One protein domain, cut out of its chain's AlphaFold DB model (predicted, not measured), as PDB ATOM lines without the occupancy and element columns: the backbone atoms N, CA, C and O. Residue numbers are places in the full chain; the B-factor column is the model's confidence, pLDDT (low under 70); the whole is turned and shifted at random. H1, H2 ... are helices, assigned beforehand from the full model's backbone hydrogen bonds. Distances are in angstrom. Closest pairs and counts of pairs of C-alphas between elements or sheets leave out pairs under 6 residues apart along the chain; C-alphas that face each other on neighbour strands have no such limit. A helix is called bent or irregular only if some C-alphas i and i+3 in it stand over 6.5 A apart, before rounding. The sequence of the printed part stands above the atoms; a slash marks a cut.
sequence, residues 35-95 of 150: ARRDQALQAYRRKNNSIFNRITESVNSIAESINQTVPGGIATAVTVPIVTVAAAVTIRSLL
ATOM      1  N   ALA A  35     -22.997  17.270  65.848       71.44
ATOM      2  CA  ALA A  35     -24.452  17.100  65.886       71.44
ATOM      3  C   ALA A  35     -25.181  17.976  64.846       71.44
ATOM      4  O   ALA A  35     -26.127  17.526  64.198       71.44
ATOM      5  N   ARG A  36     -24.715  19.215  64.630       72.19
ATOM      6  CA  ARG A  36     -25.296  20.139  63.640       72.19
ATOM      7  C   ARG A  36     -25.015  19.703  62.199       72.19
ATOM      8  O   ARG A  36     -25.890  19.818  61.340       72.19
ATOM      9  N   ARG A  37     -23.814  19.181  61.932       80.06
ATOM     10  CA  ARG A  37     -23.453  18.604  60.628       80.06
ATOM     11  C   ARG A  37     -24.295  17.363  60.325       80.06
ATOM     12  O   ARG A  37     -24.805  17.245  59.212       80.06
ATOM     13  N   ASP A  38     -24.492  16.485  61.303       81.69
ATOM     14  CA  ASP A  38     -25.293  15.272  61.126       81.69
ATOM     15  C   ASP A  38     -26.777  15.591  60.908       81.69
ATOM     16  O   ASP A  38     -27.404  15.013  60.019       81.69
ATOM     17  N   GLN A  39     -27.327  16.580  61.618       83.38
ATOM     18  CA  GLN A  39     -28.682  17.086  61.359       83.38
ATOM     19  C   GLN A  39     -28.830  17.649  59.937       83.38
ATOM     20  O   GLN A  39     -29.818  17.356  59.258       83.38
ATOM     21  N   ALA A  40     -27.840  18.404  59.450       81.75
ATOM     22  CA  ALA A  40     -27.848  18.933  58.087       81.75
ATOM     23  C   ALA A  40     -27.786  17.814  57.028       81.75
ATOM     24  O   ALA A  40     -28.531  17.847  56.046       81.75
ATOM     25  N   LEU A  41     -26.960  16.785  57.248       82.81
ATOM     26  CA  LEU A  41     -26.870  15.620  56.361       82.81
ATOM     27  C   LEU A  41     -28.161  14.792  56.358       82.81
ATOM     28  O   LEU A  41     -28.594  14.337  55.298       82.81
ATOM     29  N   GLN A  42     -28.808  14.622  57.513       83.50
ATOM     30  CA  GLN A  42     -30.087  13.917  57.605       83.50
ATOM     31  C   GLN A  42     -31.218  14.683  56.912       83.50
ATOM     32  O   GLN A  42     -32.017  14.071  56.201       83.50
ATOM     33  N   ALA A  43     -31.270  16.011  57.057       80.44
ATOM     34  CA  ALA A  43     -32.237  16.849  56.352       80.44
ATOM     35  C   ALA A  43     -32.033  16.792  54.827       80.44
ATOM     36  O   ALA A  43     -33.002  16.629  54.081       80.44
ATOM     37  N   TYR A  44     -30.777  16.841  54.369       78.88
ATOM     38  CA  TYR A  44     -30.430  16.688  52.955       78.88
ATOM     39  C   TYR A  44     -30.823  15.305  52.413       78.88
ATOM     40  O   TYR A  44     -31.510  15.211  51.394       78.88
ATOM     41  N   ARG A  45     -30.479  14.226  53.130       78.00
ATOM     42  CA  ARG A  45     -30.840  12.850  52.749       78.00
ATOM     43  C   ARG A  45     -32.358  12.658  52.695       78.00
ATOM     44  O   ARG A  45     -32.861  12.073  51.741       78.00
ATOM     45  N   ARG A  46     -33.098  13.188  53.674       80.94
ATOM     46  CA  ARG A  46     -34.568  13.116  53.711       80.94
ATOM     47  C   ARG A  46     -35.198  13.838  52.516       80.94
ATOM     48  O   ARG A  46     -36.120  13.301  51.908       80.94
ATOM     49  N   LYS A  47     -34.687  15.024  52.167       80.38
ATOM     50  CA  LYS A  47     -35.181  15.816  51.032       80.38
ATOM     51  C   LYS A  47     -34.878  15.156  49.684       80.38
ATOM     52  O   LYS A  47     -35.750  15.134  48.825       80.38
ATOM     53  N   ASN A  48     -33.686  14.589  49.500       76.94
ATOM     54  CA  ASN A  48     -33.385  13.854  48.269       76.94
ATOM     55  C   ASN A  48     -34.283  12.618  48.139       76.94
ATOM     56  O   ASN A  48     -34.883  12.418  47.087       76.94
ATOM     57  N   ASN A  49     -34.452  11.839  49.210       76.62
ATOM     58  CA  ASN A  49     -35.282  10.635  49.170       76.62
ATOM     59  C   ASN A  49     -36.757  10.940  48.862       76.62
ATOM     60  O   ASN A  49     -37.392  10.168  48.152       76.62
ATOM     61  N   SER A  50     -37.311  12.068  49.326       80.31
ATOM     62  CA  SER A  50     -38.699  12.430  49.001       80.31
ATOM     63  C   SER A  50     -38.891  12.819  47.533       80.31
ATOM     64  O   SER A  50     -39.940  12.527  46.960       80.31
ATOM     65  N   ILE A  51     -37.885  13.436  46.905       77.06
ATOM     66  CA  ILE A  51     -37.900  13.746  45.469       77.06
ATOM     67  C   ILE A  51     -37.811  12.456  44.653       77.06
ATOM     68  O   ILE A  51     -38.616  12.257  43.745       77.06
ATOM     69  N   PHE A  52     -36.887  11.558  45.004       76.94
ATOM     70  CA  PHE A  52     -36.774  10.264  44.333       76.94
ATOM     71  C   PHE A  52     -38.054   9.442  44.467       76.94
ATOM     72  O   PHE A  52     -38.530   8.933  43.462       76.94
ATOM     73  N   ASN A  53     -38.674   9.386  45.649       78.19
ATOM     74  CA  ASN A  53     -39.923   8.644  45.839       78.19
ATOM     75  C   ASN A  53     -41.060   9.173  44.949       78.19
ATOM     76  O   ASN A  53     -41.764   8.376  44.338       78.19
ATOM     77  N   ARG A  54     -41.183  10.499  44.789       75.19
ATOM     78  CA  ARG A  54     -42.173  11.100  43.875       75.19
ATOM     79  C   ARG A  54     -41.930  10.736  42.411       75.19
ATOM     80  O   ARG A  54     -42.884  10.522  41.672       75.19
ATOM     81  N   ILE A  55     -40.666  10.691  41.991       77.06
ATOM     82  CA  ILE A  55     -40.296  10.289  40.627       77.06
ATOM     83  C   ILE A  55     -40.552   8.789  40.431       77.06
ATOM     84  O   ILE A  55     -41.064   8.379  39.398       77.06
ATOM     85  N   THR A  56     -40.243   7.960  41.424       79.06
ATOM     86  CA  THR A  56     -40.493   6.516  41.361       79.06
ATOM     87  C   THR A  56     -41.988   6.210  41.269       79.06
ATOM     88  O   THR A  56     -42.386   5.369  40.469       79.06
ATOM     89  N   GLU A  57     -42.831   6.915  42.026       78.00
ATOM     90  CA  GLU A  57     -44.292   6.769  41.952       78.00
ATOM     91  C   GLU A  57     -44.846   7.152  40.573       78.00
ATOM     92  O   GLU A  57     -45.688   6.434  40.031       78.00
ATOM     93  N   SER A  58     -44.352   8.241  39.973       76.06
ATOM     94  CA  SER A  58     -44.786   8.645  38.633       76.06
ATOM     95  C   SER A  58     -44.295   7.693  37.543       76.06
ATOM     96  O   SER A  58     -45.033   7.399  36.608       76.06
ATOM     97  N   VAL A  59     -43.084   7.151  37.665       76.50
ATOM     98  CA  VAL A  59     -42.567   6.154  36.717       76.50
ATOM     99  C   VAL A  59     -43.330   4.834  36.832       76.50
ATOM    100  O   VAL A  59     -43.655   4.238  35.806       76.50
ATOM    101  N   ASN A  60     -43.676   4.399  38.045       74.50
ATOM    102  CA  ASN A  60     -44.451   3.175  38.254       74.50
ATOM    103  C   ASN A  60     -45.877   3.295  37.695       74.50
ATOM    104  O   ASN A  60     -46.355   2.359  37.058       74.50
ATOM    105  N   SER A  61     -46.542   4.444  37.866       77.12
ATOM    106  CA  SER A  61     -47.888   4.649  37.306       77.12
ATOM    107  C   SER A  61     -47.888   4.686  35.774       77.12
ATOM    108  O   SER A  61     -48.796   4.156  35.133       77.12
ATOM    109  N   ILE A  62     -46.837   5.248  35.172       72.00
ATOM    110  CA  ILE A  62     -46.636   5.235  33.719       72.00
ATOM    111  C   ILE A  62     -46.318   3.815  33.225       72.00
ATOM    112  O   ILE A  62     -46.844   3.395  32.194       72.00
ATOM    113  N   ALA A  63     -45.501   3.054  33.955       67.00
ATOM    114  CA  ALA A  63     -45.174   1.675  33.602       67.00
ATOM    115  C   ALA A  63     -46.418   0.769  33.593       67.00
ATOM    116  O   ALA A  63     -46.588  -0.010  32.655       67.00
ATOM    117  N   GLU A  64     -47.313   0.920  34.572       71.25
ATOM    118  CA  GLU A  64     -48.577   0.173  34.648       71.25
ATOM    119  C   GLU A  64     -49.481   0.462  33.434       71.25
ATOM    120  O   GLU A  64     -49.973  -0.456  32.778       71.25
ATOM    121  N   SER A  65     -49.617   1.744  33.073       69.88
ATOM    122  CA  SER A  65     -50.373   2.201  31.896       69.88
ATOM    123  C   SER A  65     -49.845   1.601  30.582       69.88
ATOM    124  O   SER A  65     -50.611   1.145  29.726       69.88
ATOM    125  N   ILE A  66     -48.521   1.533  30.429       65.06
ATOM    126  CA  ILE A  66     -47.891   1.008  29.211       65.06
ATOM    127  C   ILE A  66     -47.981  -0.525  29.153       65.06
ATOM    128  O   ILE A  66     -48.175  -1.081  28.071       65.06
ATOM    129  N   ASN A  67     -47.903  -1.208  30.298       66.75
ATOM    130  CA  ASN A  67     -48.022  -2.667  30.385       66.75
ATOM    131  C   ASN A  67     -49.402  -3.192  29.966       66.75
ATOM    132  O   ASN A  67     -49.481  -4.285  29.412       66.75
ATOM    133  N   GLN A  68     -50.470  -2.418  30.180       72.12
ATOM    134  CA  GLN A  68     -51.825  -2.798  29.755       72.12
ATOM    135  C   GLN A  68     -52.125  -2.449  28.289       72.12
ATOM    136  O   GLN A  68     -53.008  -3.051  27.682       72.12
ATOM    137  N   THR A  69     -51.392  -1.496  27.707       75.19
ATOM    138  CA  THR A  69     -51.646  -0.991  26.345       75.19
ATOM    139  C   THR A  69     -50.833  -1.730  25.280       75.19
ATOM    140  O   THR A  69     -51.295  -1.892  24.150       75.19
ATOM    141  N   VAL A  70     -49.619  -2.180  25.614       70.44
ATOM    142  CA  VAL A  70     -48.693  -2.802  24.656       70.44
ATOM    143  C   VAL A  70     -48.401  -4.247  25.075       70.44
ATOM    144  O   VAL A  70     -47.935  -4.463  26.196       70.44
ATOM    145  N   PRO A  71     -48.612  -5.256  24.206       61.78
ATOM    146  CA  PRO A  71     -48.218  -6.630  24.509       61.78
ATOM    147  C   PRO A  71     -46.692  -6.707  24.677       61.78
ATOM    148  O   PRO A  71     -45.942  -6.470  23.736       61.78
ATOM    149  N   GLY A  72     -46.233  -7.010  25.897       65.56
ATOM    150  CA  GLY A  72     -44.810  -6.981  26.278       65.56
ATOM    151  C   GLY A  72     -44.371  -5.723  27.043       65.56
ATOM    152  O   GLY A  72     -43.207  -5.610  27.432       65.56
ATOM    153  N   GLY A  73     -45.296  -4.793  27.289       78.00
ATOM    154  CA  GLY A  73     -45.152  -3.673  28.212       78.00
ATOM    155  C   GLY A  73     -44.052  -2.668  27.886       78.00
ATOM    156  O   GLY A  73     -43.614  -2.541  26.739       78.00
ATOM    157  N   ILE A  74     -43.596  -1.923  28.898       74.75
ATOM    158  CA  ILE A  74     -42.660  -0.798  28.705       74.75
ATOM    159  C   ILE A  74     -41.335  -1.213  28.054       74.75
ATOM    160  O   ILE A  74     -40.738  -0.436  27.308       74.75
ATOM    161  N   ALA A  75     -40.915  -2.463  28.259       71.44
ATOM    162  CA  ALA A  75     -39.743  -3.030  27.607       71.44
ATOM    163  C   ALA A  75     -39.885  -2.972  26.079       71.44
ATOM    164  O   ALA A  75     -38.988  -2.476  25.401       71.44
ATOM    165  N   THR A  76     -41.025  -3.394  25.528       71.50
ATOM    166  CA  THR A  76     -41.276  -3.318  24.078       71.50
ATOM    167  C   THR A  76     -41.469  -1.884  23.587       71.50
ATOM    168  O   THR A  76     -40.889  -1.513  22.567       71.50
ATOM    169  N   ALA A  77     -42.185  -1.044  24.342       76.38
ATOM    170  CA  ALA A  77     -42.438   0.351  23.970       76.38
ATOM    171  C   ALA A  77     -41.147   1.178  23.815       76.38
ATOM    172  O   ALA A  77     -41.077   2.067  22.968       76.38
ATOM    173  N   VAL A  78     -40.115   0.871  24.606       77.56
ATOM    174  CA  VAL A  78     -38.825   1.576  24.565       77.56
ATOM    175  C   VAL A  78     -37.843   0.912  23.601       77.56
ATOM    176  O   VAL A  78     -37.142   1.599  22.860       77.56
ATOM    177  N   THR A  79     -37.772  -0.420  23.577       77.06
ATOM    178  CA  THR A  79     -36.744  -1.122  22.789       77.06
ATOM    179  C   THR A  79     -37.020  -1.091  21.289       77.06
ATOM    180  O   THR A  79     -36.088  -0.884  20.513       77.06
ATOM    181  N   VAL A  80     -38.280  -1.222  20.864       85.00
ATOM    182  CA  VAL A  80     -38.660  -1.233  19.441       85.00
ATOM    183  C   VAL A  80     -38.220   0.036  18.696       85.00
ATOM    184  O   VAL A  80     -37.536  -0.105  17.677       85.00
ATOM    185  N   PRO A  81     -38.522   1.270  19.151       81.25
ATOM    186  CA  PRO A  81     -38.085   2.469  18.437       81.25
ATOM    187  C   PRO A  81     -36.558   2.598  18.404       81.25
ATOM    188  O   PRO A  81     -36.001   2.950  17.366       81.25
ATOM    189  N   ILE A  82     -35.862   2.248  19.492       83.12
ATOM    190  CA  ILE A  82     -34.394   2.316  19.560       83.12
ATOM    191  C   ILE A  82     -33.760   1.358  18.546       83.12
ATOM    192  O   ILE A  82     -32.902   1.767  17.760       83.12
ATOM    193  N   VAL A  83     -34.200   0.097  18.528       86.31
ATOM    194  CA  VAL A  83     -33.672  -0.922  17.607       86.31
ATOM    195  C   VAL A  83     -33.997  -0.560  16.159       86.31
ATOM    196  O   VAL A  83     -33.141  -0.695  15.286       86.31
ATOM    197  N   THR A  84     -35.191  -0.025  15.901       88.56
ATOM    198  CA  THR A  84     -35.611   0.391  14.555       88.56
ATOM    199  C   THR A  84     -34.754   1.543  14.029       88.56
ATOM    200  O   THR A  84     -34.282   1.495  12.893       88.56
ATOM    201  N   VAL A  85     -34.491   2.562  14.854       90.44
ATOM    202  CA  VAL A  85     -33.612   3.679  14.476       90.44
ATOM    203  C   VAL A  85     -32.183   3.188  14.256       90.44
ATOM    204  O   VAL A  85     -31.564   3.550  13.255       90.44
ATOM    205  N   ALA A  86     -31.666   2.331  15.140       88.00
ATOM    206  CA  ALA A  86     -30.327   1.770  14.995       88.00
ATOM    207  C   ALA A  86     -30.177   0.995  13.676       88.00
ATOM    208  O   ALA A  86     -29.221   1.238  12.935       88.00
ATOM    209  N   ALA A  87     -31.151   0.139  13.348       89.31
ATOM    210  CA  ALA A  87     -31.194  -0.612  12.097       89.31
ATOM    211  C   ALA A  87     -31.281   0.314  10.873       89.31
ATOM    212  O   ALA A  87     -30.534   0.141   9.911       89.31
ATOM    213  N   ALA A  88     -32.126   1.348  10.917       85.75
ATOM    214  CA  ALA A  88     -32.243   2.319   9.830       85.75
ATOM    215  C   ALA A  88     -30.930   3.085   9.588       85.75
ATOM    216  O   ALA A  88     -30.541   3.302   8.439       85.75
ATOM    217  N   VAL A  89     -30.213   3.455  10.654       87.19
ATOM    218  CA  VAL A  89     -28.902   4.115  10.554       87.19
ATOM    219  C   VAL A  89     -27.851   3.176   9.958       87.19
ATOM    220  O   VAL A  89     -27.073   3.612   9.109       87.19
ATOM    221  N   THR A  90     -27.844   1.898  10.347       83.56
ATOM    222  CA  THR A  90     -26.898   0.916   9.786       83.56
ATOM    223  C   THR A  90     -27.195   0.614   8.323       83.56
ATOM    224  O   THR A  90     -26.289   0.600   7.499       83.56
ATOM    225  N   ILE A  91     -28.463   0.436   7.955       84.50
ATOM    226  CA  ILE A  91     -28.849   0.234   6.555       84.50
ATOM    227  C   ILE A  91     -28.461   1.460   5.722       84.50
ATOM    228  O   ILE A  91     -27.895   1.321   4.640       84.50
ATOM    229  N   ARG A  92     -28.686   2.673   6.241       84.19
ATOM    230  CA  ARG A  92     -28.300   3.910   5.553       84.19
ATOM    231  C   ARG A  92     -26.789   4.041   5.375       84.19
ATOM    232  O   ARG A  92     -26.375   4.571   4.351       84.19
ATOM    233  N   SER A  93     -25.973   3.592   6.327       77.75
ATOM    234  CA  SER A  93     -24.512   3.626   6.178       77.75
ATOM    235  C   SER A  93     -23.999   2.573   5.196       77.75
ATOM    236  O   SER A  93     -23.053   2.855   4.467       77.75
ATOM    237  N   LEU A  94     -24.644   1.406   5.123       79.50
ATOM    238  CA  LEU A  94     -24.319   0.358   4.152       79.50
ATOM    239  C   LEU A  94     -24.733   0.732   2.723       79.50
ATOM    240  O   LEU A  94     -24.012   0.436   1.776       79.50
ATOM    241  N   LEU A  95     -25.883   1.389   2.572       81.06
ATOM    242  CA  LEU A  95     -26.407   1.827   1.277       81.06
ATOM    243  C   LEU A  95     -25.885   3.205   0.849       81.06
ATOM    244  O   LEU A  95     -26.171   3.646  -0.264       81.06
TER     245      LEU A  95
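What this domain is: This is residues 35 to 95 of the 150 residues of the protein "Rubredoxin-like domain-containing protein" of Babesia bovis (UniProt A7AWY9). Two long helices, H1 and then H2, meet near their ends and make an open L, with a tight corner between them and both outward arms standing free. Residues 35 to 61 of H1 form the longer arm and residues 78 to 95 of H2 the shorter one. The printed part has 61 residues, with two named helices and no named strand, and its class is all helix. It is extended, with a radius of gyration of the C-alphas of 20.4 A and spans of 66 by 32 by 10 A.

Where its parts are: H1, residues 35 to 69, begins at C-alpha 35 at (-24.452, 17.100, 65.886) and is 51.3 A long from first to last C-alpha. H2, residues 73 to 95, is 33.3 A long and ends at C-alpha 95 at (-26.407, 1.827, 1.277). H2 is neither bent nor irregular, but only just: C-alphas 78 and 81 are 6.2 A apart.

How they stand to each other: H1 touches H2 with residues 63 to 67 alone, and H2 touches H1 with residues 73 to 77 alone. Their closest C-alphas, those of Asn 67 and Gly 73, are 3.7 A apart. Their lines are about perpendicular, at 79 degrees. Every O i to N i+4 pair is within hydrogen-bond range in H1, and 17 of 19 are in H2.

The domain as a whole: The two C-alphas farthest apart, those of Ala 35 and Leu 95, are 66.4 A apart. The printed part has no cut, and the link from H1 to H2 is tight, with 3 residues. The mean pLDDT of the printed part is 77.9; residue 63, residues 65 to 67 and residues 71 to 72 are under 70.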